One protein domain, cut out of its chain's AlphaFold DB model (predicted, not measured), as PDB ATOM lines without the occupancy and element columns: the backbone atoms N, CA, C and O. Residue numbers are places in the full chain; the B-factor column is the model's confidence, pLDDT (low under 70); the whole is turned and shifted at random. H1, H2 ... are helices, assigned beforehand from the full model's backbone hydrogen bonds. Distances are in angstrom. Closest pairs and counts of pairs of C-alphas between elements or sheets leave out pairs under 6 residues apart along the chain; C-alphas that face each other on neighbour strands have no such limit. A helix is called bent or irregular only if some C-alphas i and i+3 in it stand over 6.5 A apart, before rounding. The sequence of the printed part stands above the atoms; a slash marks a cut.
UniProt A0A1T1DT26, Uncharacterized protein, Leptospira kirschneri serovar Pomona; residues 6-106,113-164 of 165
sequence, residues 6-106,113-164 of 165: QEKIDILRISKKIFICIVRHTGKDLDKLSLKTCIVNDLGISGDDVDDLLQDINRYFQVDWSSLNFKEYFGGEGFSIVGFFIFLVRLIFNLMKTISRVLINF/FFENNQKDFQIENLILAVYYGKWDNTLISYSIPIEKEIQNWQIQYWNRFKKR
ATOM      1  N   GLN A   6      31.304 -38.787  19.950       91.31
ATOM      2  CA  GLN A   6      31.095 -37.388  20.314       91.31
ATOM      3  C   GLN A   6      30.322 -37.272  21.632       91.31
ATOM      4  O   GLN A   6      30.762 -36.574  22.542       91.31
ATOM      5  N   GLU A   7      29.241 -38.037  21.789       90.56
ATOM      6  CA  GLU A   7      28.454 -38.023  23.025       90.56
ATOM      7  C   GLU A   7      29.277 -38.509  24.224       90.56
ATOM      8  O   GLU A   7      29.182 -37.936  25.307       90.56
ATOM      9  N   LYS A   8      30.160 -39.501  24.041       91.50
ATOM     10  CA  LYS A   8      31.104 -39.920  25.094       91.50
ATOM     11  C   LYS A   8      32.030 -38.782  25.523       91.50
ATOM     12  O   LYS A   8      32.282 -38.621  26.717       91.50
ATOM     13  N   ILE A   9      32.545 -37.995  24.575       93.38
ATOM     14  CA  ILE A   9      33.414 -36.845  24.869       93.38
ATOM     15  C   ILE A   9      32.643 -35.775  25.647       93.38
ATOM     16  O   ILE A   9      33.168 -35.229  26.623       93.38
ATOM     17  N   ASP A  10      31.409 -35.488  25.238       93.56
ATOM     18  CA  ASP A  10      30.587 -34.464  25.874       93.56
ATOM     19  C   ASP A  10      30.149 -34.882  27.280       93.56
ATOM     20  O   ASP A  10      30.348 -34.113  28.223       93.56
ATOM     21  N   ILE A  11      29.694 -36.125  27.466       94.38
ATOM     22  CA  ILE A  11      29.385 -36.664  28.797       94.38
ATOM     23  C   ILE A  11      30.642 -36.651  29.667       94.38
ATOM     24  O   ILE A  11      30.588 -36.182  30.796       94.38
ATOM     25  N   LEU A  12      31.812 -37.045  29.149       95.12
ATOM     26  CA  LEU A  12      33.058 -36.973  29.916       95.12
ATOM     27  C   LEU A  12      33.390 -35.533  30.348       95.12
ATOM     28  O   LEU A  12      33.873 -35.320  31.461       95.12
ATOM     29  N   ARG A  13      33.153 -34.529  29.492       95.81
ATOM     30  CA  ARG A  13      33.348 -33.109  29.833       95.81
ATOM     31  C   ARG A  13      32.391 -32.673  30.945       95.81
ATOM     32  O   ARG A  13      32.835 -32.002  31.880       95.81
ATOM     33  N   ILE A  14      31.124 -33.068  30.852       96.31
ATOM     34  CA  ILE A  14      30.084 -32.783  31.846       96.31
ATOM     35  C   ILE A  14      30.432 -33.444  33.182       96.31
ATOM     36  O   ILE A  14      30.529 -32.748  34.193       96.31
ATOM     37  N   SER A  15      30.733 -34.746  33.178       96.25
ATOM     38  CA  SER A  15      31.118 -35.506  34.368       96.25
ATOM     39  C   SER A  15      32.252 -34.820  35.112       96.25
ATOM     40  O   SER A  15      32.133 -34.544  36.302       96.25
ATOM     41  N   LYS A  16      33.329 -34.440  34.409       95.69
ATOM     42  CA  LYS A  16      34.464 -33.725  35.014       95.69
ATOM     43  C   LYS A  16      34.031 -32.469  35.765       95.69
ATOM     44  O   LYS A  16      34.531 -32.210  36.858       95.69
ATOM     45  N   LYS A  17      33.126 -31.674  35.187       95.81
ATOM     46  CA  LYS A  17      32.629 -30.444  35.815       95.81
ATOM     47  C   LYS A  17      31.746 -30.731  37.020       95.81
ATOM     48  O   LYS A  17      31.954 -30.098  38.051       95.81
ATOM     49  N   ILE A  18      30.844 -31.699  36.917       96.00
ATOM     50  CA  ILE A  18      29.965 -32.090  38.023       96.00
ATOM     51  C   ILE A  18      30.778 -32.616  39.202       96.00
ATOM     52  O   ILE A  18      30.611 -32.124  40.314       96.00
ATOM     53  N   PHE A  19      31.734 -33.517  38.965       95.31
ATOM     54  CA  PHE A  19      32.613 -34.005  40.027       95.31
ATOM     55  C   PHE A  19      33.393 -32.869  40.700       95.31
ATOM     56  O   PHE A  19      33.505 -32.851  41.920       95.31
ATOM     57  N   ILE A  20      33.892 -31.884  39.943       93.50
ATOM     58  CA  ILE A  20      34.570 -30.713  40.528       93.50
ATOM     59  C   ILE A  20      33.611 -29.877  41.390       93.50
ATOM     60  O   ILE A  20      34.017 -29.419  42.458       93.50
ATOM     61  N   CYS A  21      32.363 -29.675  40.957       92.69
ATOM     62  CA  CYS A  21      31.360 -28.964  41.760       92.69
ATOM     63  C   CYS A  21      31.086 -29.721  43.065       92.69
ATOM     64  O   CYS A  21      31.133 -29.133  44.141       92.69
ATOM     65  N   ILE A  22      30.914 -31.042  42.990       92.38
ATOM     66  CA  ILE A  22      30.696 -31.894  44.162       92.38
ATOM     67  C   ILE A  22      31.879 -31.833  45.133       92.38
ATOM     68  O   ILE A  22      31.682 -31.648  46.331       92.38
ATOM     69  N   VAL A  23      33.114 -31.949  44.639       90.56
ATOM     70  CA  VAL A  23      34.322 -31.846  45.473       90.56
ATOM     71  C   VAL A  23      34.397 -30.479  46.158       90.56
ATOM     72  O   VAL A  23      34.731 -30.408  47.337       90.56
ATOM     73  N   ARG A  24      34.043 -29.392  45.460       87.12
ATOM     74  CA  ARG A  24      34.012 -28.039  46.042       87.12
ATOM     75  C   ARG A  24      33.001 -27.893  47.179       87.12
ATOM     76  O   ARG A  24      33.305 -27.191  48.136       87.12
ATOM     77  N   HIS A  25      31.831 -28.516  47.061       83.69
ATOM     78  CA  HIS A  25      30.766 -28.432  48.068       83.69
ATOM     79  C   HIS A  25      30.967 -29.397  49.242       83.69
ATOM     80  O   HIS A  25      30.591 -29.084  50.364       83.69
ATOM     81  N   THR A  26      31.595 -30.551  49.010       85.19
ATOM     82  CA  THR A  26      31.726 -31.614  50.028       85.19
ATOM     83  C   THR A  26      33.109 -31.710  50.662       85.19
ATOM     84  O   THR A  26      33.263 -32.342  51.704       85.19
ATOM     85  N   GLY A  27      34.143 -31.167  50.013       83.44
ATOM     86  CA  GLY A  27      35.539 -31.350  50.410       83.44
ATOM     87  C   GLY A  27      36.058 -32.787  50.271       83.44
ATOM     88  O   GLY A  27      37.174 -33.066  50.703       83.44
ATOM     89  N   LYS A  28      35.278 -33.715  49.693       86.25
ATOM     90  CA  LYS A  28      35.700 -35.111  49.522       86.25
ATOM     91  C   LYS A  28      36.743 -35.259  48.420       86.25
ATOM     92  O   LYS A  28      36.705 -34.556  47.413       86.25
ATOM     93  N   ASP A  29      37.627 -36.240  48.586       86.94
ATOM     94  CA  ASP A  29      38.628 -36.558  47.570       86.94
ATOM     95  C   ASP A  29      37.961 -37.059  46.284       86.94
ATOM     96  O   ASP A  29      37.082 -37.927  46.303       86.94
ATOM     97  N   LEU A  30      38.415 -36.526  45.150       89.38
ATOM     98  CA  LEU A  30      37.845 -36.815  43.838       89.38
ATOM     99  C   LEU A  30      37.908 -38.309  43.471       89.38
ATOM    100  O   LEU A  30      37.015 -38.793  42.781       89.38
ATOM    101  N   ASP A  31      38.945 -39.026  43.906       86.94
ATOM    102  CA  ASP A  31      39.177 -40.453  43.635       86.94
ATOM    103  C   ASP A  31      38.289 -41.394  44.466       86.94
ATOM    104  O   ASP A  31      38.211 -42.582  44.162       86.94
ATOM    105  N   LYS A  32      37.589 -40.873  45.480       88.19
ATOM    106  CA  LYS A  32      36.618 -41.624  46.294       88.19
ATOM    107  C   LYS A  32      35.182 -41.532  45.773       88.19
ATOM    108  O   LYS A  32      34.299 -42.190  46.317       88.19
ATOM    109  N   LEU A  33      34.929 -40.700  44.764       92.06
ATOM    110  CA  LEU A  33      33.596 -40.495  44.200       92.06
ATOM    111  C   LEU A  33      33.366 -41.429  43.007       92.06
ATOM    112  O   LEU A  33      34.226 -41.560  42.138       92.06
ATOM    113  N   SER A  34      32.178 -42.024  42.933       93.81
ATOM    114  CA  SER A  34      31.742 -42.888  41.831       93.81
ATOM    115  C   SER A  34      30.451 -42.359  41.209       93.81
ATOM    116  O   SER A  34      29.748 -41.555  41.815       93.81
ATOM    117  N   LEU A  35      30.093 -42.843  40.019       93.06
ATOM    118  CA  LEU A  35      28.802 -42.525  39.397       93.06
ATOM    119  C   LEU A  35      27.609 -42.914  40.285       93.06
ATOM    120  O   LEU A  35      26.616 -42.195  40.325       93.06
ATOM    121  N   LYS A  36      27.754 -43.998  41.054       92.94
ATOM    122  CA  LYS A  36      26.725 -44.531  41.955       92.94
ATOM    123  C   LYS A  36      26.673 -43.843  43.314       92.94
ATOM    124  O   LYS A  36      25.796 -44.156  44.111       92.94
ATOM    125  N   THR A  37      27.608 -42.936  43.593       91.25
ATOM    126  CA  THR A  37      27.641 -42.207  44.858       91.25
ATOM    127  C   THR A  37      26.353 -41.401  45.011       91.25
ATOM    128  O   THR A  37      25.994 -40.623  44.125       91.25
ATOM    129  N   CYS A  38      25.649 -41.608  46.118       89.12
ATOM    130  CA  CYS A  38      24.378 -40.961  46.413       89.12
ATOM    131  C   CYS A  38      24.610 -39.551  46.973       89.12
ATOM    132  O   CYS A  38      25.355 -39.359  47.936       89.12
ATOM    133  N   ILE A  39      23.959 -38.554  46.373       87.94
ATOM    134  CA  ILE A  39      24.077 -37.142  46.751       87.94
ATOM    135  C   ILE A  39      23.650 -36.927  48.210       87.94
ATOM    136  O   ILE A  39      24.352 -36.249  48.956       87.94
ATOM    137  N   VAL A  40      22.565 -37.561  48.651       83.94
ATOM    138  CA  VAL A  40      22.122 -37.448  50.047       83.94
ATOM    139  C   VAL A  40      22.878 -38.426  50.939       83.94
ATOM    140  O   VAL A  40      23.611 -38.004  51.828       83.94
ATOM    141  N   ASN A  41      22.740 -39.730  50.691       81.75
ATOM    142  CA  ASN A  41      23.185 -40.756  51.639       81.75
ATOM    143  C   ASN A  41      24.712 -40.816  51.786       81.75
ATOM    144  O   ASN A  41      25.215 -40.962  52.900       81.75
ATOM    145  N   ASP A  42      25.461 -40.659  50.690       83.88
ATOM    146  CA  ASP A  42      26.921 -40.732  50.751       83.88
ATOM    147  C   ASP A  42      27.546 -39.362  50.995       83.88
ATOM    148  O   ASP A  42      28.539 -39.267  51.721       83.88
ATOM    149  N   LEU A  43      27.038 -38.300  50.362       84.38
ATOM    150  CA  LEU A  43      27.662 -36.972  50.416       84.38
ATOM    151  C   LEU A  43      27.076 -36.047  51.483       84.38
ATOM    152  O   LEU A  43      27.741 -35.075  51.836       84.38
ATOM    153  N   GLY A  44      25.890 -36.349  52.010       80.12
ATOM    154  CA  GLY A  44      25.192 -35.513  52.984       80.12
ATOM    155  C   GLY A  44      24.602 -34.229  52.397       80.12
ATOM    156  O   GLY A  44      24.260 -33.332  53.161       80.12
ATOM    157  N   ILE A  45      24.495 -34.106  51.068       81.50
ATOM    158  CA  ILE A  45      23.950 -32.909  50.413       81.50
ATOM    159  C   ILE A  45      22.420 -33.016  50.414       81.50
ATOM    160  O   ILE A  45      21.857 -33.851  49.707       81.50
ATOM    161  N   SER A  46      21.747 -32.189  51.215       80.25
ATOM    162  CA  SER A  46      20.284 -32.192  51.391       80.25
ATOM    163  C   SER A  46      19.759 -30.797  51.760       80.25
ATOM    164  O   SER A  46      20.527 -29.941  52.206       80.25
ATOM    165  N   GLY A  47      18.455 -30.553  51.573       73.69
ATOM    166  CA  GLY A  47      17.851 -29.228  51.786       73.69
ATOM    167  C   GLY A  47      18.542 -28.148  50.943       73.69
ATOM    168  O   GLY A  47      18.923 -28.418  49.805       73.69
ATOM    169  N   ASP A  48      18.782 -26.969  51.524       73.19
ATOM    170  CA  ASP A  48      19.445 -25.837  50.845       73.19
ATOM    171  C   ASP A  48      20.806 -26.169  50.190       73.19
ATOM    172  O   ASP A  48      21.189 -25.535  49.208       73.19
ATOM    173  N   ASP A  49      21.553 -27.166  50.688       80.31
ATOM    174  CA  ASP A  49      22.852 -27.547  50.100       80.31
ATOM    175  C   ASP A  49      22.684 -28.116  48.677       80.31
ATOM    176  O   ASP A  49      23.585 -28.031  47.838       80.31
ATOM    177  N   VAL A  50      21.507 -28.680  48.387       84.50
ATOM    178  CA  VAL A  50      21.123 -29.131  47.045       84.50
ATOM    179  C   VAL A  50      20.908 -27.927  46.143       84.50
ATOM    180  O   VAL A  50      21.418 -27.923  45.026       84.50
ATOM    181  N   ASP A  51      20.220 -26.893  46.621       82.81
ATOM    182  CA  ASP A  51      19.983 -25.674  45.847       82.81
ATOM    183  C   ASP A  51      21.299 -24.960  45.518       82.81
ATOM    184  O   ASP A  51      21.508 -24.548  44.375       82.81
ATOM    185  N   ASP A  52      22.233 -24.900  46.470       85.69
ATOM    186  CA  ASP A  52      23.585 -24.367  46.266       85.69
ATOM    187  C   ASP A  52      24.378 -25.188  45.225       85.69
ATOM    188  O   ASP A  52      25.065 -24.624  44.358       85.69
ATOM    189  N   LEU A  53      24.272 -26.523  45.266       89.38
ATOM    190  CA  LEU A  53      24.888 -27.412  44.279       89.38
ATOM    191  C   LEU A  53      24.276 -27.216  42.884       89.38
ATOM    192  O   LEU A  53      25.015 -27.033  41.912       89.38
ATOM    193  N   LEU A  54      22.945 -27.232  42.775       88.94
ATOM    194  CA  LEU A  54      22.225 -27.053  41.513       88.94
ATOM    195  C   LEU A  54      22.467 -25.657  40.935       88.94
ATOM    196  O   LEU A  54      22.667 -25.521  39.729       88.94
ATOM    197  N   GLN A  55      22.531 -24.623  41.773       89.06
ATOM    198  CA  GLN A  55      22.872 -23.273  41.338       89.06
ATOM    199  C   GLN A  55      24.298 -23.207  40.774       89.06
ATOM    200  O   GLN A  55      24.500 -22.588  39.728       89.06
ATOM    201  N   ASP A  56      25.293 -23.839  41.412       90.25
ATOM    202  CA  ASP A  56      26.667 -23.852  40.887       90.25
ATOM    203  C   ASP A  56      26.758 -24.621  39.559       90.25
ATOM    204  O   ASP A  56      27.466 -24.191  38.650       90.25
ATOM    205  N   ILE A  57      25.987 -25.701  39.398       92.38
ATOM    206  CA  ILE A  57      25.859 -26.424  38.122       92.38
ATOM    207  C   ILE A  57      25.205 -25.539  37.058       92.38
ATOM    208  O   ILE A  57      25.716 -25.455  35.938       92.38
ATOM    209  N   ASN A  58      24.144 -24.813  37.421       90.94
ATOM    210  CA  ASN A  58      23.409 -23.924  36.521       90.94
ATOM    211  C   ASN A  58      24.254 -22.754  35.986       90.94
ATOM    212  O   ASN A  58      23.949 -22.200  34.931       90.94
ATOM    213  N   ARG A  59      25.362 -22.401  36.658       90.94
ATOM    214  CA  ARG A  59      26.343 -21.428  36.138       90.94
ATOM    215  C   ARG A  59      27.089 -21.930  34.903       90.94
ATOM    216  O   ARG A  59      27.611 -21.118  34.143       90.94
ATOM    217  N   TYR A  60      27.181 -23.247  34.723       92.31
ATOM    218  CA  TYR A  60      27.899 -23.874  33.612       92.31
ATOM    219  C   TYR A  60      26.965 -24.499  32.578       92.31
ATOM    220  O   TYR A  60      27.314 -24.531  31.399       92.31
ATOM    221  N   PHE A  61      25.805 -24.995  33.006       92.81
ATOM    222  CA  PHE A  61      24.867 -25.720  32.157       92.81
ATOM    223  C   PHE A  61      23.444 -25.265  32.449       92.81
ATOM    224  O   PHE A  61      23.029 -25.269  33.596       92.81
ATOM    225  N   GLN A  62      22.676 -24.902  31.427       90.31
ATOM    226  CA  GLN A  62      21.260 -24.601  31.625       90.31
ATOM    227  C   GLN A  62      20.495 -25.918  31.736       90.31
ATOM    228  O   GLN A  62      20.417 -26.660  30.758       90.31
ATOM    229  N   VAL A  63      19.975 -26.214  32.926       90.12
ATOM    230  CA  VAL A  63      19.204 -27.430  33.182       90.12
ATOM    231  C   VAL A  63      17.846 -27.069  33.752       90.12
ATOM    232  O   VAL A  63      17.743 -26.289  34.699       90.12
ATOM    233  N   ASP A  64      16.806 -27.655  33.173       87.62
ATOM    234  CA  ASP A  64      15.456 -27.560  33.703       87.62
ATOM    235  C   ASP A  64      15.241 -28.573  34.838       87.62
ATOM    236  O   ASP A  64      15.179 -29.786  34.623       87.62
ATOM    237  N   TRP A  65      15.126 -28.060  36.062       85.94
ATOM    238  CA  TRP A  65      14.870 -28.846  37.270       85.94
ATOM    239  C   TRP A  65      13.394 -28.850  37.677       85.94
ATOM    240  O   TRP A  65      13.067 -29.391  38.729       85.94
ATOM    241  N   SER A  66      12.482 -28.271  36.885       81.88
ATOM    242  CA  SER A  66      11.076 -28.091  37.282       81.88
ATOM    243  C   SER A  66      10.364 -29.403  37.621       81.88
ATOM    244  O   SER A  66       9.427 -29.421  38.415       81.88
ATOM    245  N   SER A  67      10.801 -30.502  37.002       84.25
ATOM    246  CA  SER A  67      10.224 -31.838  37.181       84.25
ATOM    247  C   SER A  67      10.854 -32.615  38.344       84.25
ATOM    248  O   SER A  67      10.453 -33.749  38.613       84.25
ATOM    249  N   LEU A  68      11.870 -32.057  39.010       82.75
ATOM    250  CA  LEU A  68      12.557 -32.703  40.122       82.75
ATOM    251  C   LEU A  68      11.693 -32.617  41.379       82.75
ATOM    252  O   LEU A  68      11.434 -31.538  41.910       82.75
ATOM    253  N   ASN A  69      11.251 -33.769  41.884       81.88
ATOM    254  CA  ASN A  69      10.502 -33.825  43.133       81.88
ATOM    255  C   ASN A  69      11.457 -33.708  44.330       81.88
ATOM    256  O   ASN A  69      11.876 -34.709  44.911       81.88
ATOM    257  N   PHE A  70      11.800 -32.475  44.705       77.81
ATOM    258  CA  PHE A  70      12.757 -32.203  45.781       77.81
ATOM    259  C   PHE A  70      12.415 -32.923  47.090       77.81
ATOM    260  O   PHE A  70      13.288 -33.498  47.736       77.81
ATOM    261  N   LYS A  71      11.126 -32.973  47.444       73.62
ATOM    262  CA  LYS A  71      10.651 -33.639  48.661       73.62
ATOM    263  C   LYS A  71      10.937 -35.144  48.668       73.62
ATOM    264  O   LYS A  71      11.173 -35.713  49.730       73.62
ATOM    265  N   GLU A  72      10.884 -35.782  47.507       78.56
ATOM    266  CA  GLU A  72      11.065 -37.227  47.344       78.56
ATOM    267  C   GLU A  72      12.540 -37.646  47.336       78.56
ATOM    268  O   GLU A  72      12.875 -38.704  47.870       78.56
ATOM    269  N   TYR A  73      13.414 -36.814  46.764       72.69
ATOM    270  CA  TYR A  73      14.842 -37.119  46.615       72.69
ATOM    271  C   TYR A  73      15.723 -36.540  47.721       72.69
ATOM    272  O   TYR A  73      16.737 -37.142  48.045       72.69
ATOM    273  N   PHE A  74      15.349 -35.399  48.301       73.31
ATOM    274  CA  PHE A  74      16.172 -34.680  49.285       73.31
ATOM    275  C   PHE A  74      15.464 -34.488  50.630       73.31
ATOM    276  O   PHE A  74      16.046 -33.956  51.575       73.31
ATOM    277  N   GLY A  75      14.222 -34.972  50.734       61.75
ATOM    278  CA  GLY A  75      13.374 -34.819  51.907       61.75
ATOM    279  C   GLY A  75      12.639 -33.492  51.885       61.75
ATOM    280  O   GLY A  75      13.207 -32.437  51.638       61.75
ATOM    281  N   GLY A  76      11.336 -33.539  52.143       50.44
ATOM    282  CA  GLY A  76      10.580 -32.317  52.373       50.44
ATOM    283  C   GLY A  76      11.005 -31.730  53.704       50.44
ATOM    284  O   GLY A  76      10.878 -32.406  54.727       50.44
ATOM    285  N   GLU A  77      11.430 -30.475  53.703       47.62
ATOM    286  CA  GLU A  77      11.438 -29.649  54.903       47.62
ATOM    287  C   GLU A  77       9.983 -29.456  55.368       47.62
ATOM    288  O   GLU A  77       9.319 -28.458  55.103       47.62
ATOM    289  N   GLY A  78       9.417 -30.477  56.011       42.19
ATOM    290  CA  GLY A  78       8.265 -30.298  56.876       42.19
ATOM    291  C   GLY A  78       8.753 -29.532  58.094       42.19
ATOM    292  O   GLY A  78       9.750 -29.938  58.688       42.19
ATOM    293  N   PHE A  79       8.079 -28.434  58.441       40.25
ATOM    294  CA  PHE A  79       8.353 -27.615  59.625       40.25
ATOM    295  C   PHE A  79       8.477 -28.515  60.867       40.25
ATOM    296  O   PHE A  79       7.495 -28.879  61.510       40.25
ATOM    297  N   SER A  80       9.702 -28.919  61.182       52.81
ATOM    298  CA  SER A  80      10.055 -29.586  62.422       52.81
ATOM    299  C   SER A  80      10.745 -28.531  63.271       52.81
ATOM    300  O   SER A  80      11.467 -27.678  62.754       52.81
ATOM    301  N   ILE A  81      10.520 -28.558  64.582       49.84
ATOM    302  CA  ILE A  81      11.163 -27.622  65.517       49.84
ATOM    303  C   ILE A  81      12.692 -27.653  65.319       49.84
ATOM    304  O   ILE A  81      13.345 -26.617  65.376       49.84
ATOM    305  N   VAL A  82      13.247 -28.818  64.966       51.56
ATOM    306  CA  VAL A  82      14.659 -28.999  64.600       51.56
ATOM    307  C   VAL A  82      15.010 -28.296  63.281       51.56
ATOM    308  O   VAL A  82      16.027 -27.612  63.217       51.56
ATOM    309  N   GLY A  83      14.160 -28.398  62.256       50.22
ATOM    310  CA  GLY A  83      14.318 -27.682  60.984       50.22
ATOM    311  C   GLY A  83      14.297 -26.161  61.151       50.22
ATOM    312  O   GLY A  83      15.095 -25.466  60.535       50.22
ATOM    313  N   PHE A  84      13.479 -25.642  62.070       50.34
ATOM    314  CA  PHE A  84      13.471 -24.220  62.422       50.34
ATOM    315  C   PHE A  84      14.787 -23.771  63.080       50.34
ATOM    316  O   PHE A  84      15.320 -22.718  62.738       50.34
ATOM    317  N   PHE A  85      15.362 -24.579  63.979       54.66
ATOM    318  CA  PHE A  85      16.674 -24.274  64.562       54.66
ATOM    319  C   PHE A  85      17.810 -24.366  63.534       54.66
ATOM    320  O   PHE A  85      18.705 -23.525  63.561       54.66
ATOM    321  N   ILE A  86      17.760 -25.317  62.596       58.44
ATOM    322  CA  ILE A  86      18.718 -25.393  61.480       58.44
ATOM    323  C   ILE A  86      18.581 -24.169  60.572       58.44
ATOM    324  O   ILE A  86      19.591 -23.552  60.245       58.44
ATOM    325  N   PHE A  87      17.355 -23.765  60.232       55.28
ATOM    326  CA  PHE A  87      17.083 -22.546  59.473       55.28
ATOM    327  C   PHE A  87      17.633 -21.304  60.186       55.28
ATOM    328  O   PHE A  87      18.278 -20.473  59.554       55.28
ATOM    329  N   LEU A  88      17.463 -21.191  61.507       61.12
ATOM    330  CA  LEU A  88      18.026 -20.086  62.289       61.12
ATOM    331  C   LEU A  88      19.560 -20.106  62.320       61.12
ATOM    332  O   LEU A  88      20.186 -19.062  62.142       61.12
ATOM    333  N   VAL A  89      20.177 -21.277  62.494       66.94
ATOM    334  CA  VAL A  89      21.639 -21.426  62.412       66.94
ATOM    335  C   VAL A  89      22.139 -21.072  61.009       66.94
ATOM    336  O   VAL A  89      23.139 -20.369  60.890       66.94
ATOM    337  N   ARG A  90      21.431 -21.478  59.947       61.38
ATOM    338  CA  ARG A  90      21.753 -21.143  58.550       61.38
ATOM    339  C   ARG A  90      21.540 -19.666  58.233       61.38
ATOM    340  O   ARG A  90      22.365 -19.085  57.538       61.38
ATOM    341  N   LEU A  91      20.504 -19.026  58.774       66.25
ATOM    342  CA  LEU A  91      20.282 -17.584  58.652       66.25
ATOM    343  C   LEU A  91      21.457 -16.820  59.272       66.25
ATOM    344  O   LEU A  91      22.025 -15.932  58.639       66.25
ATOM    345  N   ILE A  92      21.878 -17.224  60.473       66.56
ATOM    346  CA  ILE A  92      23.054 -16.666  61.145       66.56
ATOM    347  C   ILE A  92      24.324 -16.965  60.337       66.56
ATOM    348  O   ILE A  92      25.143 -16.070  60.152       66.56
ATOM    349  N   PHE A  93      24.482 -18.174  59.791       64.38
ATOM    350  CA  PHE A  93      25.632 -18.539  58.964       64.38
ATOM    351  C   PHE A  93      25.698 -17.734  57.663       64.38
ATOM    352  O   PHE A  93      26.772 -17.277  57.302       64.38
ATOM    353  N   ASN A  94      24.579 -17.496  56.978       59.75
ATOM    354  CA  ASN A  94      24.532 -16.703  55.749       59.75
ATOM    355  C   ASN A  94      24.807 -15.217  56.014       59.75
ATOM    356  O   ASN A  94      25.549 -14.597  55.252       59.75
ATOM    357  N   LEU A  95      24.318 -14.675  57.135       60.38
ATOM    358  CA  LEU A  95      24.714 -13.350  57.627       60.38
ATOM    359  C   LEU A  95      26.218 -13.304  57.953       60.38
ATOM    360  O   LEU A  95      26.913 -12.352  57.598       60.38
ATOM    361  N   MET A  96      26.751 -14.375  58.547       56.34
ATOM    362  CA  MET A  96      28.181 -14.542  58.807       56.34
ATOM    363  C   MET A  96      28.997 -14.777  57.531       56.34
ATOM    364  O   MET A  96      30.154 -14.391  57.506       56.34
ATOM    365  N   LYS A  97      28.432 -15.334  56.454       53.84
ATOM    366  CA  LYS A  97      29.076 -15.556  55.142       53.84
ATOM    367  C   LYS A  97      29.285 -14.228  54.408       53.84
ATOM    368  O   LYS A  97      30.275 -14.061  53.701       53.84
ATOM    369  N   THR A  98      28.397 -13.253  54.630       53.34
ATOM    370  CA  THR A  98      28.596 -11.855  54.208       53.34
ATOM    371  C   THR A  98      29.756 -11.189  54.960       53.34
ATOM    372  O   THR A  98      30.462 -10.365  54.383       53.34
ATOM    373  N   ILE A  99      29.988 -11.578  56.217       47.81
ATOM    374  CA  ILE A  99      31.041 -11.027  57.089       47.81
ATOM    375  C   ILE A  99      32.371 -11.800  56.945       47.81
ATOM    376  O   ILE A  99      33.449 -11.220  57.047       47.81
ATOM    377  N   SER A 100      32.321 -13.095  56.638       45.97
ATOM    378  CA  SER A 100      33.453 -14.015  56.679       45.97
ATOM    379  C   SER A 100      33.864 -14.460  55.274       45.97
ATOM    380  O   SER A 100      33.613 -15.574  54.821       45.97
ATOM    381  N   ARG A 101      34.572 -13.559  54.583       50.34
ATOM    382  CA  ARG A 101      35.628 -13.944  53.623       50.34
ATOM    383  C   ARG A 101      36.966 -14.213  54.331       50.34
ATOM    384  O   ARG A 101      37.984 -14.396  53.670       50.34
ATOM    385  N   VAL A 102      36.982 -14.204  55.663       48.75
ATOM    386  CA  VAL A 102      38.191 -14.191  56.488       48.75
ATOM    387  C   VAL A 102      37.988 -15.156  57.664       48.75
ATOM    388  O   VAL A 102      37.403 -14.798  58.676       48.75
ATOM    389  N   LEU A 103      38.524 -16.371  57.486       43.25
ATOM    390  CA  LEU A 103      38.671 -17.480  58.443       43.25
ATOM    391  C   LEU A 103      37.387 -18.214  58.903       43.25
ATOM    392  O   LEU A 103      36.501 -17.645  59.527       43.25
ATOM    393  N   ILE A 104      37.347 -19.541  58.709       45.00
ATOM    394  CA  ILE A 104      37.665 -20.571  59.729       45.00
ATOM    395  C   ILE A 104      37.442 -21.976  59.116       45.00
ATOM    396  O   ILE A 104      36.429 -22.238  58.469       45.00
ATOM    397  N   ASN A 105      38.390 -22.887  59.370       42.28
ATOM    398  CA  ASN A 105      38.256 -24.340  59.214       42.28
ATOM    399  C   ASN A 105      37.214 -24.881  60.204       42.28
ATOM    400  O   ASN A 105      37.474 -24.869  61.407       42.28
ATOM    401  N   PHE A 106      36.090 -25.412  59.724       37.28
ATOM    402  CA  PHE A 106      35.161 -26.174  60.563       37.28
ATOM    403  C   PHE A 106      35.046 -27.615  60.067       37.28
ATOM    404  O   PHE A 106      34.629 -27.880  58.943       37.28
ATOM    405  N   PHE A 113      21.822 -37.098  59.415       41.41
ATOM    406  CA  PHE A 113      20.493 -36.570  59.149       41.41
ATOM    407  C   PHE A 113      19.541 -37.737  58.876       41.41
ATOM    408  O   PHE A 113      19.912 -38.689  58.198       41.41
ATOM    409  N   PHE A 114      18.367 -37.652  59.506       40.62
ATOM    410  CA  PHE A 114      17.201 -38.536  59.438       40.62
ATOM    411  C   PHE A 114      17.242 -39.621  58.347       40.62
ATOM    412  O   PHE A 114      17.253 -39.298  57.161       40.62
ATOM    413  N   GLU A 115      17.145 -40.894  58.758       44.56
ATOM    414  CA  GLU A 115      16.712 -41.990  57.882       44.56
ATOM    415  C   GLU A 115      15.312 -41.660  57.357       44.56
ATOM    416  O   GLU A 115      14.293 -41.931  57.991       44.56
ATOM    417  N   ASN A 116      15.262 -41.011  56.204       49.84
ATOM    418  CA  ASN A 116      14.051 -40.874  55.428       49.84
ATOM    419  C   ASN A 116      14.123 -41.890  54.291       49.84
ATOM    420  O   ASN A 116      15.183 -42.091  53.702       49.84
ATOM    421  N   ASN A 117      12.981 -42.486  53.945       55.53
ATOM    422  CA  ASN A 117      12.782 -43.355  52.779       55.53
ATOM    423  C   ASN A 117      12.922 -42.576  51.444       55.53
ATOM    424  O   ASN A 117      12.054 -42.664  50.576       55.53
ATOM    425  N   GLN A 118      13.948 -41.734  51.314       65.94
ATOM    426  CA  GLN A 118      14.222 -40.916  50.137       65.94
ATOM    427  C   GLN A 118      14.733 -41.803  49.010       65.94
ATOM    428  O   GLN A 118      15.465 -42.768  49.237       65.94
ATOM    429  N   LYS A 119      14.333 -41.478  47.781       74.38
ATOM    430  CA  LYS A 119      14.853 -42.181  46.610       74.38
ATOM    431  C   LYS A 119      16.315 -41.821  46.397       74.38
ATOM    432  O   LYS A 119      16.686 -40.653  46.475       74.38
ATOM    433  N   ASP A 120      17.116 -42.820  46.043       81.56
ATOM    434  CA  ASP A 120      18.524 -42.608  45.732       81.56
ATOM    435  C   ASP A 120      18.686 -41.660  44.537       81.56
ATOM    436  O   ASP A 120      18.241 -41.931  43.417       81.56
ATOM    437  N   PHE A 121      19.368 -40.544  44.782       86.50
ATOM    438  CA  PHE A 121      19.764 -39.589  43.760       86.50
ATOM    439  C   PHE A 121      21.282 -39.654  43.586       86.50
ATOM    440  O   PHE A 121      22.033 -39.135  44.408       86.50
ATOM    441  N   GLN A 122      21.747 -40.340  42.542       93.19
ATOM    442  CA  GLN A 122      23.169 -40.602  42.305       93.19
ATOM    443  C   GLN A 122      23.835 -39.513  41.448       93.19
ATOM    444  O   GLN A 122      23.164 -38.782  40.718       93.19
ATOM    445  N   ILE A 123      25.170 -39.439  41.480       94.06
ATOM    446  CA  ILE A 123      25.949 -38.545  40.599       94.06
ATOM    447  C   ILE A 123      25.641 -38.817  39.116       94.06
ATOM    448  O   ILE A 123      25.575 -37.883  38.317       94.06
ATOM    449  N   GLU A 124      25.418 -40.076  38.742       94.50
ATOM    450  CA  GLU A 124      25.020 -40.468  37.387       94.50
ATOM    451  C   GLU A 124      23.739 -39.771  36.920       94.50
ATOM    452  O   GLU A 124      23.716 -39.176  35.842       94.50
ATOM    453  N   ASN A 125      22.710 -39.762  37.770       93.25
ATOM    454  CA  ASN A 125      21.427 -39.117  37.494       93.25
ATOM    455  C   ASN A 125      21.611 -37.614  37.235       93.25
ATOM    456  O   ASN A 125      21.010 -37.052  36.321       93.25
ATOM    457  N   LEU A 126      22.497 -36.976  38.004       92.88
ATOM    458  CA  LEU A 126      22.838 -35.563  37.854       92.88
ATOM    459  C   LEU A 126      23.564 -35.281  36.530       92.88
ATOM    460  O   LEU A 126      23.257 -34.302  35.850       92.88
ATOM    461  N   ILE A 127      24.501 -36.149  36.135       95.19
ATOM    462  CA  ILE A 127      25.202 -36.047  34.846       95.19
ATOM    463  C   ILE A 127      24.227 -36.188  33.682       95.19
ATOM    464  O   ILE A 127      24.289 -35.399  32.739       95.19
ATOM    465  N   LEU A 128      23.323 -37.164  33.751       93.62
ATOM    466  CA  LEU A 128      22.312 -37.378  32.722       93.62
ATOM    467  C   LEU A 128      21.368 -36.180  32.611       93.62
ATOM    468  O   LEU A 128      21.113 -35.719  31.501       93.62
ATOM    469  N   ALA A 129      20.917 -35.622  33.736       93.62
ATOM    470  CA  ALA A 129      20.064 -34.436  33.740       93.62
ATOM    471  C   ALA A 129      20.735 -33.242  33.047       93.62
ATOM    472  O   ALA A 129      20.119 -32.561  32.231       93.62
ATOM    473  N   VAL A 130      22.029 -33.033  33.312       95.00
ATOM    474  CA  VAL A 130      22.818 -31.986  32.652       95.00
ATOM    475  C   VAL A 130      23.006 -32.272  31.163       95.00
ATOM    476  O   VAL A 130      22.875 -31.363  30.347       95.00
ATOM    477  N   TYR A 131      23.292 -33.519  30.793       94.00
ATOM    478  CA  TYR A 131      23.477 -33.910  29.397       94.00
ATOM    479  C   TYR A 131      22.207 -33.715  28.557       94.00
ATOM    480  O   TYR A 131      22.284 -33.200  27.444       94.00
ATOM    481  N   TYR A 132      21.039 -34.064  29.100       91.75
ATOM    482  CA  TYR A 132      19.751 -33.856  28.435       91.75
ATOM    483  C   TYR A 132      19.186 -32.439  28.608       91.75
ATOM    484  O   TYR A 132      18.181 -32.105  27.979       91.75
ATOM    485  N   GLY A 133      19.805 -31.609  29.454       92.06
ATOM    486  CA  GLY A 133      19.352 -30.250  29.763       92.06
ATOM    487  C   GLY A 133      18.067 -30.187  30.594       92.06
ATOM    488  O   GLY A 133      17.491 -29.112  30.740       92.06
ATOM    489  N   LYS A 134      17.599 -31.314  31.137       92.25
ATOM    490  CA  LYS A 134      16.413 -31.385  31.994       92.25
ATOM    491  C   LYS A 134      16.438 -32.609  32.900       92.25
ATOM    492  O   LYS A 134      16.979 -33.652  32.531       92.25
ATOM    493  N   TRP A 135      15.784 -32.501  34.050       90.19
ATOM    494  CA  TRP A 135      15.466 -33.649  34.892       90.19
ATOM    495  C   TRP A 135      14.247 -34.414  34.362       90.19
ATOM    496  O   TRP A 135      13.213 -33.822  34.055       90.19
ATOM    497  N   ASP A 136      14.356 -35.742  34.319       85.06
ATOM    498  CA  ASP A 136      13.261 -36.662  34.017       85.06
ATOM    499  C   ASP A 136      13.462 -37.964  34.816       85.06
ATOM    500  O   ASP A 136      14.564 -38.511  34.867       85.06
ATOM    501  N   ASN A 137      12.404 -38.491  35.440       82.69
ATOM    502  CA  ASN A 137      12.484 -39.715  36.245       82.69
ATOM    503  C   ASN A 137      12.875 -40.954  35.417       82.69
ATOM    504  O   ASN A 137      13.386 -41.930  35.968       82.69
ATOM    505  N   THR A 138      12.672 -40.924  34.097       82.31
ATOM    506  CA  THR A 138      13.123 -41.989  33.189       82.31
ATOM    507  C   THR A 138      14.648 -42.107  33.125       82.31
ATOM    508  O   THR A 138      15.153 -43.194  32.827       82.31
ATOM    509  N   LEU A 139      15.392 -41.050  33.485       80.88
ATOM    510  CA  LEU A 139      16.859 -41.029  33.472       80.88
ATOM    511  C   LEU A 139      17.485 -42.079  34.395       80.88
ATOM    512  O   LEU A 139      18.560 -42.578  34.094       80.88
ATOM    513  N   ILE A 140      16.780 -42.487  35.453       78.31
ATOM    514  CA  ILE A 140      17.238 -43.504  36.416       78.31
ATOM    515  C   ILE A 140      17.469 -44.869  35.741       78.31
ATOM    516  O   ILE A 140      18.244 -45.689  36.222       78.31
ATOM    517  N   SER A 141      16.798 -45.128  34.615       77.25
ATOM    518  CA  SER A 141      16.969 -46.370  33.855       77.25
ATOM    519  C   SER A 141      18.205 -46.377  32.948       77.25
ATOM    520  O   SER A 141      18.559 -47.422  32.393       77.25
ATOM    521  N   TYR A 142      18.868 -45.230  32.780       81.06
ATOM    522  CA  TYR A 142      20.043 -45.097  31.932       81.06
ATOM    523  C   TYR A 142      21.319 -45.248  32.749       81.06
ATOM    524  O   TYR A 142      21.430 -44.759  33.865       81.06
ATOM    525  N   SER A 143      22.311 -45.887  32.135       85.31
ATOM    526  CA  SER A 143      23.673 -45.942  32.647       85.31
ATOM    527  C   SER A 143      24.649 -45.355  31.638       85.31
ATOM    528  O   SER A 143      24.513 -45.530  30.418       85.31
ATOM    529  N   ILE A 144      25.643 -44.652  32.163       86.81
ATOM    530  CA  ILE A 144      26.719 -43.988  31.453       86.81
ATOM    531  C   ILE A 144      27.837 -45.016  31.222       86.81
ATOM    532  O   ILE A 144      28.563 -45.377  32.150       86.81
ATOM    533  N   PRO A 145      28.070 -45.469  29.977       86.44
ATOM    534  CA  PRO A 145      29.032 -46.529  29.683       86.44
ATOM    535  C   PRO A 145      30.486 -46.021  29.599       86.44
ATOM    536  O   PRO A 145      31.288 -46.603  28.873       86.44
ATOM    537  N   ILE A 146      30.825 -44.923  30.290       89.06
ATOM    538  CA  ILE A 146      32.168 -44.304  30.292       89.06
ATOM    539  C   ILE A 146      32.764 -44.161  31.704       89.06
ATOM    540  O   ILE A 146      33.571 -43.269  31.981       89.06
ATOM    541  N   GLU A 147      32.340 -45.020  32.632       90.44
ATOM    542  CA  GLU A 147      32.802 -44.999  34.024       90.44
ATOM    543  C   GLU A 147      34.333 -45.128  34.127       90.44
ATOM    544  O   GLU A 147      34.976 -44.409  34.892       90.44
ATOM    545  N   LYS A 148      34.939 -45.984  33.299       91.56
ATOM    546  CA  LYS A 148      36.387 -46.226  33.305       91.56
ATOM    547  C   LYS A 148      37.179 -44.983  32.895       91.56
ATOM    548  O   LYS A 148      38.216 -44.679  33.485       91.56
ATOM    549  N   GLU A 149      36.711 -44.246  31.893       93.56
ATOM    550  CA  GLU A 149      37.318 -43.000  31.426       93.56
ATOM    551  C   GLU A 149      37.266 -41.913  32.504       93.56
ATOM    552  O   GLU A 149      38.233 -41.165  32.679       93.56
ATOM    553  N   ILE A 150      36.163 -41.855  33.254       93.56
ATOM    554  CA  ILE A 150      35.992 -40.945  34.388       93.56
ATOM    555  C   ILE A 150      36.976 -41.310  35.508       93.56
ATOM    556  O   ILE A 150      37.762 -40.452  35.911       93.56
ATOM    557  N   GLN A 151      37.014 -42.575  35.936       93.12
ATOM    558  CA  GLN A 151      37.919 -43.059  36.990       93.12
ATOM    559  C   GLN A 151      39.392 -42.809  36.652       93.12
ATOM    560  O   GLN A 151      40.149 -42.273  37.466       93.12
ATOM    561  N   ASN A 152      39.796 -43.110  35.415       93.88
ATOM    562  CA  ASN A 152      41.149 -42.830  34.939       93.88
ATOM    563  C   ASN A 152      41.498 -41.342  35.061       93.88
ATOM    564  O   ASN A 152      42.596 -40.987  35.499       93.88
ATOM    565  N   TRP A 153      40.567 -40.456  34.698       94.69
ATOM    566  CA  TRP A 153      40.765 -39.020  34.856       94.69
ATOM    567  C   TRP A 153      40.848 -38.596  36.332       94.69
ATOM    568  O   TRP A 153      41.725 -37.793  36.658       94.69
ATOM    569  N   GLN A 154      39.998 -39.130  37.217       93.31
ATOM    570  CA  GLN A 154      40.011 -38.818  38.654       93.31
ATOM    571  C   GLN A 154      41.371 -39.159  39.280       93.31
ATOM    572  O   GLN A 154      41.989 -38.302  39.916       93.31
ATOM    573  N   ILE A 155      41.897 -40.358  39.001       91.25
ATOM    574  CA  ILE A 155      43.219 -40.810  39.464       91.25
ATOM    575  C   ILE A 155      44.325 -39.873  38.954       91.25
ATOM    576  O   ILE A 155      45.172 -39.410  39.721       91.25
ATOM    577  N   GLN A 156      44.320 -39.540  37.659       90.44
ATOM    578  CA  GLN A 156      45.316 -38.633  37.074       90.44
ATOM    579  C   GLN A 156      45.231 -37.212  37.640       90.44
ATOM    580  O   GLN A 156      46.249 -36.529  37.787       90.44
ATOM    581  N   TYR A 157      44.024 -36.722  37.913       88.94
ATOM    582  CA  TYR A 157      43.815 -35.418  38.524       88.94
ATOM    583  C   TYR A 157      44.376 -35.391  39.948       88.94
ATOM    584  O   TYR A 157      45.176 -34.512  40.272       88.94
ATOM    585  N   TRP A 158      44.045 -36.396  40.756       84.56
ATOM    586  CA  TRP A 158      44.501 -36.504  42.138       84.56
ATOM    587  C   TRP A 158      46.018 -36.658  42.257       84.56
ATOM    588  O   TRP A 158      46.659 -35.945  43.029       84.56
ATOM    589  N   ASN A 159      46.626 -37.493  41.411       85.88
ATOM    590  CA  ASN A 159      48.080 -37.659  41.365       85.88
ATOM    591  C   ASN A 159      48.816 -36.349  41.040       85.88
ATOM    592  O   ASN A 159      49.911 -36.110  41.547       85.88
ATOM    593  N   ARG A 160      48.228 -35.476  40.208       84.75
ATOM    594  CA  ARG A 160      48.793 -34.144  39.926       84.75
ATOM    595  C   ARG A 160      48.655 -33.187  41.103       84.75
ATOM    596  O   ARG A 160      49.527 -32.343  41.283       84.75
ATOM    597  N   PHE A 161      47.582 -33.307  41.879       76.75
ATOM    598  CA  PHE A 161      47.371 -32.492  43.070       76.75
ATOM    599  C   PHE A 161      48.329 -32.897  44.199       76.75
ATOM    600  O   PHE A 161      49.017 -32.039  44.738       76.75
ATOM    601  N   LYS A 162      48.473 -34.203  44.468       70.00
ATOM    602  CA  LYS A 162      49.400 -34.738  45.482       70.00
ATOM    603  C   LYS A 162      50.867 -34.410  45.220       70.00
ATOM    604  O   LYS A 162      51.595 -34.205  46.166       70.00
ATOM    605  N   LYS A 163      51.314 -34.338  43.962       67.00
ATOM    606  CA  LYS A 163      52.707 -33.963  43.638       67.00
ATOM    607  C   LYS A 163      53.044 -32.491  43.912       67.00
ATOM    608  O   LYS A 163      54.203 -32.117  43.772       67.00
ATOM    609  N   ARG A 164      52.049 -31.642  44.190       59.81
ATOM    610  CA  ARG A 164      52.244 -30.204  44.438       59.81
ATOM    611  C   ARG A 164      52.391 -29.850  45.922       59.81
ATOM    612  O   ARG A 164      52.711 -28.698  46.196       59.81
TER     613      ARG A 164
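Overview. This is residues 6 to 106 and 113 to 164 of the 165 residues of an uncharacterized protein of Leptospira kirschneri serovar Pomona (UniProt A0A1T1DT26). One long helix, H1, has three others packed on it at a slant: H2 folds back along its later part, while H5 and H7 cross its earlier part on different sides. Short H6 packs on H5; H4 lies away from this group and touches no helix, and residues 91 to 106, of which 91 to 99 belong to H4, stick out. The printed part has 153 residues with seven named helices, H1 to H7 in chain order, and no named strand; the class is all helix. It is compact, with a radius of gyration of the C-alphas of 16.7 A, and spans 48 by 42 by 28 A.

Along the chain. H1, residues 6 to 26, begins at C-alpha 6 at (31.095, -37.388, 20.314) and is 30.3 A long from first to last C-alpha. H2, residues 48 to 58, is 15.0 A long, and H3, residues 70 to 75, is 6.7 A long. H4, residues 81 to 99, runs 27.2 A from C-alpha 81 at (11.163, -27.622, 65.517). H5, residues 123 to 132, is 14.4 A long. H6, residues 137 to 141, is 8.4 A long and neither bent nor irregular, but only just: C-alphas 137 and 140 are 6.1 A apart. H7, residues 147 to 162, is 22.6 A long and ends at C-alpha 162 at (49.400, -34.738, 45.482).

Arrangement. H1 is the hub, touching three helices. With residues 18 to 25 alone it touches H2, the closest C-alphas being those of Cys 21 and Asp 56, 7.0 A apart; the two form a helical hairpin, opposite ways at a tilt of 36 degrees, only just steep. With residues 10 to 18 alone H1 touches H5, at a steep tilt of 50 degrees, opposite ways; the closest C-alphas, of Ser 15 and Ile 127, are 6.0 A apart. With residues 12 to 16 alone H1 touches residues 149 to 150 of H7, at a steep tilt of 47 degrees, the same way; the closest C-alphas, of Leu 12 and Ile 150, are 6.7 A apart. The helix packing is mostly crossed, with no touching pair that has a tilt at a shallow one. H5 touches H6, with C-alphas of Asn 125 and Ile 140 closest at 6.2 A. H2 and H3 are close but not clearly touching, with closest C-alphas of Val 50 and Phe 74 at 7.8 A. H5 and H7 are apart. Every O i to N i+4 pair is within hydrogen-bond range in H1, H2, H3, H4, H5 and H7; H6 has 0 of 1, but 2 of 2 O i to N i+3 pairs.

Size, cuts and confidence. The two C-alphas farthest apart, of Gln 6 and Ile 81, are 50.4 A apart. Residues 107 to 112 are not printed, and C-alphas 106 and 113 are 18.0 A apart across the cut. The links H1 to H2, 21 residues, and H2 to H3, 11 residues, are long. The mean pLDDT of the printed part is 78.7; it is under 70 in residues 75 to 106, 113 to 118 and 163 to 164.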